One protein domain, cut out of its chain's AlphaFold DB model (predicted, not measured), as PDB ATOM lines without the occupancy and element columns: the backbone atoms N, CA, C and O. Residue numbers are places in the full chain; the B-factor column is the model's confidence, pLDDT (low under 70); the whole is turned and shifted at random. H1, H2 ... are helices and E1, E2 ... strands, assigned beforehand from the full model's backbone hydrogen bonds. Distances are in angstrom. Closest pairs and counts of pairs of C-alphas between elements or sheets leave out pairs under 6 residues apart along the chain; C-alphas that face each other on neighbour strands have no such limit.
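Overview. This is residues 2 to 73 of the 93 residues of an uncharacterized protein of Collinsella sp. AF14-35 (UniProt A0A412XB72). A long hairpin of two strands, E1 and E2, makes the longest axis, and short E3 extends it to a three-stranded sheet by pairing with residues 49 to 53 of E2. Two short helices lie near the end away from the E1 to E2 turn: H2 packs over one face of the sheet, H1 only grazes it, and residues 60 to 65 stick out. The printed part has 72 residues, with H1, H2, E1, E2, E3 along the chain; the sheet, order E1 - E2 - E3, is antiparallel. The class is mixed, helices and strands; the whole is loose, radius of gyration of the C-alphas 14.2 A, spanning 40 by 30 by 20 A.

Along the chain. H1, residues 3 to 8, begins with C-alpha 3 at (148.015, 188.142, 119.143) and is 8.9 A long. H2, residues 15 to 20, is 8.6 A long. E1, residues 28 to 38, measures 29.8 A and bends by 51 degrees at residue 34. E2, residues 45 to 55, measures 30.6 A. E3, residues 70 to 73, measures 10.0 A and ends with C-alpha 73 at (133.684, 190.948, 130.475).

Arrangement. The strands form a meander, each the antiparallel neighbour of the one before. In hairpin E1 and E2, N 33 and O 50 are within hydrogen-bond range at 2.9 A; in hairpin E2 and E3, N 53 and O 70 at 2.8 A. H2 is on the sheet at a height over the sheet of 8.8 A; its closest C-alphas to E1 are Met 20 and Ala 30, 6.7 A. H1 and H2 are close but not clearly touching, closest C-alphas Ile 7 and Leu 15, 7.5 A. In both helices every O i to N i+4 pair is within hydrogen-bond range.

Size, cuts and confidence. The C-alphas farthest apart, of Ser 23 and Cys 42, are 42.5 A apart. The printed part has no cut; the link E2 to E3 is long. Mean pLDDT of the printed part is 79.2, with residues 8, 10 to 12, 14, 16 and 64 to 66 under 70.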
ATOM      1  N   GLY A   2     152.686 186.702 119.226       70.69
ATOM      2  CA  GLY A   2     151.315 186.190 119.218       70.69
ATOM      3  C   GLY A   2     150.322 187.310 119.495       70.69
ATOM      4  O   GLY A   2     150.654 188.253 120.207       70.69
ATOM      5  N   TRP A   3     149.097 187.165 118.995       72.25
ATOM      6  CA  TRP A   3     148.015 188.142 119.143       72.25
ATOM      7  C   TRP A   3     147.775 188.576 120.599       72.25
ATOM      8  O   TRP A   3     147.533 189.749 120.861       72.25
ATOM      9  N   ARG A   4     147.972 187.671 121.568       73.62
ATOM     10  CA  ARG A   4     147.956 187.983 123.010       73.62
ATOM     11  C   ARG A   4     148.968 189.056 123.431       73.62
ATOM     12  O   ARG A   4     148.643 189.918 124.238       73.62
ATOM     13  N   SER A   5     150.189 189.013 122.900       74.56
ATOM     14  CA  SER A   5     151.229 190.002 123.210       74.56
ATOM     15  C   SER A   5     150.902 191.371 122.620       74.56
ATOM     16  O   SER A   5     151.247 192.389 123.207       74.56
ATOM     17  N   ASP A   6     150.233 191.400 121.472       75.38
ATOM     18  CA  ASP A   6     149.846 192.641 120.805       75.38
ATOM     19  C   ASP A   6     148.632 193.293 121.493       75.38
ATOM     20  O   ASP A   6     148.569 194.515 121.589       75.38
ATOM     21  N   ILE A   7     147.734 192.494 122.083       73.00
ATOM     22  CA  ILE A   7     146.679 192.976 122.992       73.00
ATOM     23  C   ILE A   7     147.275 193.671 124.213       73.00
ATOM     24  O   ILE A   7     146.870 194.786 124.522       73.00
ATOM     25  N   ALA A   8     148.257 193.050 124.873       68.94
ATOM     26  CA  ALA A   8     148.919 193.647 126.034       68.94
ATOM     27  C   ALA A   8     149.617 194.979 125.694       68.94
ATOM     28  O   ALA A   8     149.785 195.827 126.562       68.94
ATOM     29  N   ARG A   9     149.998 195.185 124.425       72.50
ATOM     30  CA  ARG A   9     150.539 196.459 123.921       72.50
ATOM     31  C   ARG A   9     149.472 197.438 123.416       72.50
ATOM     32  O   ARG A   9     149.831 198.493 122.905       72.50
ATOM     33  N   GLY A  10     148.186 197.097 123.495       69.38
ATOM     34  CA  GLY A  10     147.090 197.942 123.013       69.38
ATOM     35  C   GLY A  10     146.978 198.036 121.486       69.38
ATOM     36  O   GLY A  10     146.337 198.950 120.975       69.38
ATOM     37  N   ALA A  11     147.566 197.101 120.732       68.38
ATOM     38  CA  ALA A  11     147.664 197.187 119.271       68.38
ATOM     39  C   ALA A  11     146.311 197.133 118.532       68.38
ATOM     40  O   ALA A  11     146.247 197.475 117.353       68.38
ATOM     41  N   TYR A  12     145.235 196.695 119.198       64.88
ATOM     42  CA  TYR A  12     143.965 196.358 118.544       64.88
ATOM     43  C   TYR A  12     142.781 197.278 118.850       64.88
ATOM     44  O   TYR A  12     141.674 196.951 118.422       64.88
ATOM     45  N   GLY A  13     142.988 198.421 119.521       70.69
ATOM     46  CA  GLY A  13     141.953 199.443 119.753       70.69
ATOM     47  C   GLY A  13     140.615 198.851 120.218       70.69
ATOM     48  O   GLY A  13     140.493 198.407 121.356       70.69
ATOM     49  N   ASN A  14     139.633 198.774 119.306       69.00
ATOM     50  CA  ASN A  14     138.375 198.030 119.481       69.00
ATOM     51  C   ASN A  14     138.596 196.506 119.458       69.00
ATOM     52  O   ASN A  14     138.145 195.788 118.560       69.00
ATOM     53  N   LEU A  15     139.276 196.022 120.491       72.12
ATOM     54  CA  LEU A  15     139.754 194.655 120.660       72.12
ATOM     55  C   LEU A  15     138.713 193.556 120.376       72.12
ATOM     56  O   LEU A  15     139.053 192.617 119.653       72.12
ATOM     57  N   PRO A  16     137.442 193.664 120.832       69.44
ATOM     58  CA  PRO A  16     136.448 192.625 120.577       69.44
ATOM     59  C   PRO A  16     136.159 192.459 119.084       69.44
ATOM     60  O   PRO A  16     136.044 191.341 118.593       69.44
ATOM     61  N   ARG A  17     136.084 193.570 118.341       74.00
ATOM     62  CA  ARG A  17     135.801 193.554 116.903       74.00
ATOM     63  C   ARG A  17     136.977 192.977 116.123       74.00
ATOM     64  O   ARG A  17     136.767 192.175 115.221       74.00
ATOM     65  N   THR A  18     138.194 193.361 116.496       77.19
ATOM     66  CA  THR A  18     139.421 192.907 115.837       77.19
ATOM     67  C   THR A  18     139.640 191.406 116.028       77.19
ATOM     68  O   THR A  18     139.972 190.721 115.068       77.19
ATOM     69  N   LEU A  19     139.385 190.863 117.225       75.69
ATOM     70  CA  LEU A  19     139.508 189.422 117.486       75.69
ATOM     71  C   LEU A  19     138.411 188.571 116.838       75.69
ATOM     72  O   LEU A  19     138.630 187.391 116.580       75.69
ATOM     73  N   MET A  20     137.239 189.152 116.573       75.00
ATOM     74  CA  MET A  20     136.175 188.486 115.815       75.00
ATOM     75  C   MET A  20     136.436 188.483 114.301       75.00
ATOM     76  O   MET A  20     135.746 187.771 113.567       75.00
ATOM     77  N   ASP A  21     137.416 189.252 113.814       81.81
ATOM     78  CA  ASP A  21     137.771 189.273 112.401       81.81
ATOM     79  C   ASP A  21     138.584 188.027 112.023       81.81
ATOM     80  O   ASP A  21     139.781 187.907 112.297       81.81
ATOM     81  N   ARG A  22     137.922 187.095 111.334       79.81
ATOM     82  CA  ARG A  22     138.533 185.842 110.872       79.81
ATOM     83  C   ARG A  22     139.627 186.047 109.825       79.81
ATOM     84  O   ARG A  22     140.419 185.130 109.628       79.81
ATOM     85  N   SER A  23     139.677 187.198 109.151       82.81
ATOM     86  CA  SER A  23     140.762 187.510 108.212       82.81
ATOM     87  C   SER A  23     142.079 187.785 108.942       82.81
ATOM     88  O   SER A  23     143.140 187.395 108.458       82.81
ATOM     89  N   LEU A  24     142.002 188.383 110.134       80.12
ATOM     90  CA  LEU A  24     143.152 188.677 110.989       80.12
ATOM     91  C   LEU A  24     143.479 187.498 111.913       80.12
ATOM     92  O   LEU A  24     144.649 187.166 112.109       80.12
ATOM     93  N   PHE A  25     142.450 186.827 112.441       82.81
ATOM     94  CA  PHE A  25     142.596 185.717 113.382       82.81
ATOM     95  C   PHE A  25     141.758 184.495 112.980       82.81
ATOM     96  O   PHE A  25     140.756 184.175 113.622       82.81
ATOM     97  N   PRO A  26     142.179 183.732 111.957       82.75
ATOM     98  CA  PRO A  26     141.409 182.591 111.454       82.75
ATOM     99  C   PRO A  26     141.271 181.445 112.466       82.75
ATOM    100  O   PRO A  26     140.357 180.629 112.360       82.75
ATOM    101  N   LEU A  27     142.186 181.373 113.438       85.12
ATOM    102  CA  LEU A  27     142.230 180.333 114.465       85.12
ATOM    103  C   LEU A  27     141.668 180.790 115.813       85.12
ATOM    104  O   LEU A  27     141.600 179.974 116.729       85.12
ATOM    105  N   VAL A  28     141.295 182.063 115.969       85.12
ATOM    106  CA  VAL A  28     140.697 182.542 117.219       85.12
ATOM    107  C   VAL A  28     139.206 182.256 117.184       85.12
ATOM    108  O   VAL A  28     138.488 182.626 116.258       85.12
ATOM    109  N   GLU A  29     138.741 181.576 118.219       85.50
ATOM    110  CA  GLU A  29     137.334 181.334 118.464       85.50
ATOM    111  C   GLU A  29     136.853 182.232 119.600       85.50
ATOM    112  O   GLU A  29     137.491 182.310 120.651       85.50
ATOM    113  N   ALA A  30     135.711 182.884 119.392       85.06
ATOM    114  CA  ALA A  30     135.030 183.678 120.405       85.06
ATOM    115  C   ALA A  30     133.845 182.884 120.966       85.06
ATOM    116  O   ALA A  30     133.009 182.387 120.210       85.06
ATOM    117  N   ASN A  31     133.769 182.775 122.287       84.81
ATOM    118  CA  ASN A  31     132.614 182.253 123.002       84.81
ATOM    119  C   ASN A  31     131.997 183.384 123.823       84.81
ATOM    120  O   ASN A  31     132.715 184.089 124.524       84.81
ATOM    121  N   CYS A  32     130.681 183.538 123.746       85.06
ATOM    122  CA  CYS A  32     129.940 184.537 124.500       85.06
ATOM    123  C   CYS A  32     129.063 183.820 125.524       85.06
ATOM    124  O   CYS A  32     128.194 183.030 125.154       85.06
ATOM    125  N   SER A  33     129.263 184.114 126.803       87.38
ATOM    126  CA  SER A  33     128.413 183.636 127.888       87.38
ATOM    127  C   SER A  33     127.858 184.817 128.674       87.38
ATOM    128  O   SER A  33     128.452 185.888 128.734       87.38
ATOM    129  N   GLN A  34     126.684 184.641 129.267       85.69
ATOM    130  CA  GLN A  34     126.139 185.629 130.187       85.69
ATOM    131  C   GLN A  34     126.551 185.250 131.608       85.69
ATOM    132  O   GLN A  34     126.346 184.114 132.037       85.69
ATOM    133  N   ILE A  35     127.125 186.203 132.334       85.75
ATOM    134  CA  ILE A  35     127.472 186.068 133.747       85.75
ATOM    135  C   ILE A  35     126.646 187.058 134.565       85.75
ATOM    136  O   ILE A  35     126.258 188.117 134.076       85.75
ATOM    137  N   CYS A  36     126.379 186.717 135.821       85.44
ATOM    138  CA  CYS A  36     125.732 187.624 136.759       85.44
ATOM    139  C   CYS A  36     126.767 188.102 137.772       85.44
ATOM    140  O   CYS A  36     127.315 187.288 138.514       85.44
ATOM    141  N   LEU A  37     127.022 189.407 137.807       83.88
ATOM    142  CA  LEU A  37     127.931 190.012 138.779       83.88
ATOM    143  C   LEU A  37     127.164 190.932 139.726       83.88
ATOM    144  O   LEU A  37     126.241 191.615 139.291       83.88
ATOM    145  N   PRO A  38     127.496 190.961 141.023       85.50
ATOM    146  CA  PRO A  38     126.818 191.847 141.953       85.50
ATOM    147  C   PRO A  38     127.158 193.303 141.627       85.50
ATOM    148  O   PRO A  38     128.316 193.655 141.396       85.50
ATOM    149  N   CYS A  39     126.148 194.168 141.631       85.06
ATOM    150  CA  CYS A  39     126.347 195.599 141.503       85.06
ATOM    151  C   CYS A  39     127.214 196.097 142.666       85.06
ATOM    152  O   CYS A  39     126.836 195.872 143.819       85.06
ATOM    153  N   PRO A  40     128.309 196.835 142.405       81.38
ATOM    154  CA  PRO A  40     129.201 197.306 143.465       81.38
ATOM    155  C   PRO A  40     128.510 198.251 144.458       81.38
ATOM    156  O   PRO A  40     128.996 198.434 145.567       81.38
ATOM    157  N   ARG A  41     127.370 198.850 144.083       84.50
ATOM    158  CA  ARG A  41     126.642 199.795 144.939       84.50
ATOM    159  C   ARG A  41     125.471 199.173 145.703       84.50
ATOM    160  O   ARG A  41     125.286 199.498 146.867       84.50
ATOM    161  N   CYS A  42     124.655 198.335 145.063       87.88
ATOM    162  CA  CYS A  42     123.432 197.791 145.678       87.88
ATOM    163  C   CYS A  42     123.418 196.262 145.820       87.88
ATOM    164  O   CYS A  42     122.447 195.714 146.331       87.88
ATOM    165  N   GLY A  43     124.443 195.561 145.329       84.25
ATOM    166  CA  GLY A  43     124.522 194.099 145.365       84.25
ATOM    167  C   GLY A  43     123.569 193.368 144.411       84.25
ATOM    168  O   GLY A  43     123.610 192.143 144.347       84.25
ATOM    169  N   ALA A  44     122.731 194.078 143.646       86.25
ATOM    170  CA  ALA A  44     121.814 193.462 142.687       86.25
ATOM    171  C   ALA A  44     122.571 192.730 141.567       86.25
ATOM    172  O   ALA A  44     123.601 193.213 141.101       86.25
ATOM    173  N   GLY A  45     122.042 191.596 141.103       85.75
ATOM    174  CA  GLY A  45     122.635 190.840 139.999       85.75
ATOM    175  C   GLY A  45     122.593 191.623 138.685       85.75
ATOM    176  O   GLY A  45     121.520 191.905 138.155       85.75
ATOM    177  N   LEU A  46     123.763 191.967 138.162       84.81
ATOM    178  CA  LEU A  46     123.953 192.616 136.873       84.81
ATOM    179  C   LEU A  46     124.164 191.555 135.792       84.81
ATOM    180  O   LEU A  46     125.104 190.768 135.917       84.81
ATOM    181  N   PRO A  47     123.353 191.540 134.723       83.12
ATOM    182  CA  PRO A  47     123.643 190.716 133.562       83.12
ATOM    183  C   PRO A  47     124.834 191.322 132.808       83.12
ATOM    184  O   PRO A  47     124.725 192.400 132.225       83.12
ATOM    185  N   CYS A  48     125.976 190.641 132.831       84.88
ATOM    186  CA  CYS A  48     127.178 191.016 132.089       84.88
ATOM    187  C   CYS A  48     127.451 189.978 130.998       84.88
ATOM    188  O   CYS A  48     127.174 188.789 131.170       84.88
ATOM    189  N   LEU A  49     127.994 190.422 129.870       85.06
ATOM    190  CA  LEU A  49     128.379 189.536 128.777       85.06
ATOM    191  C   LEU A  49     129.867 189.210 128.918       85.06
ATOM    192  O   LEU A  49     130.696 190.096 128.785       85.06
ATOM    193  N   ASP A  50     130.215 187.959 129.182       86.06
ATOM    194  CA  ASP A  50     131.598 187.490 129.207       86.06
ATOM    195  C   ASP A  50     131.978 186.937 127.833       86.06
ATOM    196  O   ASP A  50     131.418 185.944 127.364       86.06
ATOM    197  N   ILE A  51     132.916 187.605 127.164       86.06
ATOM    198  CA  ILE A  51     133.428 187.178 125.864       86.06
ATOM    199  C   ILE A  51     134.792 186.532 126.084       86.06
ATOM    200  O   ILE A  51     135.736 187.192 126.503       86.06
ATOM    201  N   ASN A  52     134.920 185.244 125.780       86.25
ATOM    202  CA  ASN A  52     136.182 184.522 125.858       86.25
ATOM    203  C   ASN A  52     136.746 184.250 124.463       86.25
ATOM    204  O   ASN A  52     136.100 183.594 123.646       86.25
ATOM    205  N   PHE A  53     137.975 184.689 124.215       86.31
ATOM    206  CA  PHE A  53     138.715 184.438 122.985       86.31
ATOM    207  C   PHE A  53     139.770 183.364 123.211       86.31
ATOM    208  O   PHE A  53     140.671 183.521 124.033       86.31
ATOM    209  N   ILE A  54     139.709 182.274 122.459       86.38
ATOM    210  CA  ILE A  54     140.664 181.176 122.574       86.38
ATOM    211  C   ILE A  54     141.205 180.801 121.206       86.38
ATOM    212  O   ILE A  54     140.459 180.655 120.244       86.38
ATOM    213  N   ASP A  55     142.518 180.623 121.116       84.50
ATOM    214  CA  ASP A  55     143.122 180.058 119.917       84.50
ATOM    215  C   ASP A  55     142.764 178.567 119.837       84.50
ATOM    216  O   ASP A  55     142.933 177.818 120.804       84.50
ATOM    217  N   ALA A  56     142.281 178.107 118.686       82.69
ATOM    218  CA  ALA A  56     141.919 176.714 118.456       82.69
ATOM    219  C   ALA A  56     143.084 175.750 118.748       82.69
ATOM    220  O   ALA A  56     142.859 174.608 119.158       82.69
ATOM    221  N   ARG A  57     144.335 176.213 118.598       81.62
ATOM    222  CA  ARG A  57     145.540 175.451 118.964       81.62
ATOM    223  C   ARG A  57     145.637 175.227 120.470       81.62
ATOM    224  O   ARG A  57     145.983 174.131 120.911       81.62
ATOM    225  N   ASP A  58     145.257 176.226 121.256       81.88
ATOM    226  CA  ASP A  58     145.369 176.187 122.711       81.88
ATOM    227  C   ASP A  58     144.291 175.335 123.368       81.88
ATOM    228  O   ASP A  58     144.509 174.796 124.448       81.88
ATOM    229  N   LYS A  59     143.154 175.110 122.699       73.75
ATOM    230  CA  LYS A  59     142.134 174.159 123.178       73.75
ATOM    231  C   LYS A  59     142.713 172.766 123.446       73.75
ATOM    232  O   LYS A  59     142.257 172.048 124.343       73.75
ATOM    233  N   ARG A  60     143.731 172.378 122.672       76.12
ATOM    234  CA  ARG A  60     144.419 171.085 122.775       76.12
ATOM    235  C   ARG A  60     145.753 171.166 123.519       76.12
ATOM    236  O   ARG A  60     146.422 170.144 123.631       76.12
ATOM    237  N   ALA A  61     146.135 172.338 124.028       76.50
ATOM    238  CA  ALA A  61     147.365 172.479 124.791       76.50
ATOM    239  C   ALA A  61     147.302 171.642 126.078       76.50
ATOM    240  O   ALA A  61     146.266 171.567 126.743       76.50
ATOM    241  N   ALA A  62     148.431 171.016 126.416       74.12
ATOM    242  CA  ALA A  62     148.584 170.261 127.657       74.12
ATOM    243  C   ALA A  62     148.570 171.180 128.890       74.12
ATOM    244  O   ALA A  62     148.153 170.757 129.966       74.12
ATOM    245  N   ASP A  63     148.987 172.440 128.724       76.31
ATOM    246  CA  ASP A  63     148.959 173.439 129.786       76.31
ATOM    247  C   ASP A  63     147.528 173.993 129.976       76.31
ATOM    248  O   ASP A  63     146.982 174.624 129.062       76.31
ATOM    249  N   PRO A  64     146.906 173.806 131.155       69.50
ATOM    250  CA  PRO A  64     145.585 174.351 131.446       69.50
ATOM    251  C   PRO A  64     145.545 175.883 131.423       69.50
ATOM    252  O   PRO A  64     144.489 176.439 131.140       69.50
ATOM    253  N   ARG A  65     146.666 176.580 131.655       69.06
ATOM    254  CA  ARG A  65     146.722 178.049 131.566       69.06
ATOM    255  C   ARG A  65     146.595 178.543 130.131       69.06
ATOM    256  O   ARG A  65     145.999 179.591 129.899       69.06
ATOM    257  N   ALA A  66     147.103 177.781 129.164       68.88
ATOM    258  CA  ALA A  66     146.940 178.100 127.747       68.88
ATOM    259  C   ALA A  66     145.475 177.932 127.298       68.88
ATOM    260  O   ALA A  66     144.986 178.690 126.458       68.88
ATOM    261  N   ARG A  67     144.749 176.989 127.915       71.38
ATOM    262  CA  ARG A  67     143.341 176.678 127.621       71.38
ATOM    263  C   ARG A  67     142.339 177.714 128.119       71.38
ATOM    264  O   ARG A  67     141.189 177.672 127.697       71.38
ATOM    265  N   THR A  68     142.731 178.621 129.007       70.19
ATOM    266  CA  THR A  68     141.783 179.557 129.633       70.19
ATOM    267  C   THR A  68     141.324 180.664 128.677       70.19
ATOM    268  O   THR A  68     140.309 181.304 128.936       70.19
ATOM    269  N   GLY A  69     142.001 180.846 127.536       78.56
ATOM    270  CA  GLY A  69     141.676 181.915 126.594       78.56
ATOM    271  C   GLY A  69     141.912 183.303 127.197       78.56
ATOM    272  O   GLY A  69     142.612 183.459 128.196       78.56
ATOM    273  N   LEU A  70     141.367 184.319 126.551       82.00
ATOM    274  CA  LEU A  70     141.400 185.711 126.960       82.00
ATOM    275  C   LEU A  70     139.964 186.164 127.198       82.00
ATOM    276  O   LEU A  70     139.164 186.194 126.264       82.00
ATOM    277  N   ARG A  71     139.652 186.528 128.438       83.06
ATOM    278  CA  ARG A  71     138.301 186.911 128.850       83.06
ATOM    279  C   ARG A  71     138.142 188.426 128.836       83.06
ATOM    280  O   ARG A  71     138.985 189.139 129.370       83.06
ATOM    281  N   PHE A  72     137.051 188.879 128.237       81.00
ATOM    282  CA  PHE A  72     136.625 190.267 128.134       81.00
ATOM    283  C   PHE A  72     135.185 190.379 128.639       81.00
ATOM    284  O   PHE A  72     134.242 190.201 127.860       81.00
ATOM    285  N   PRO A  73     134.998 190.650 129.940       77.81
ATOM    286  CA  PRO A  73     133.684 190.948 130.475       77.81
ATOM    287  C   PRO A  73     133.228 192.335 130.004       77.81
ATOM    288  O   PRO A  73     133.905 193.341 130.194       77.81
TER     289      PRO A  73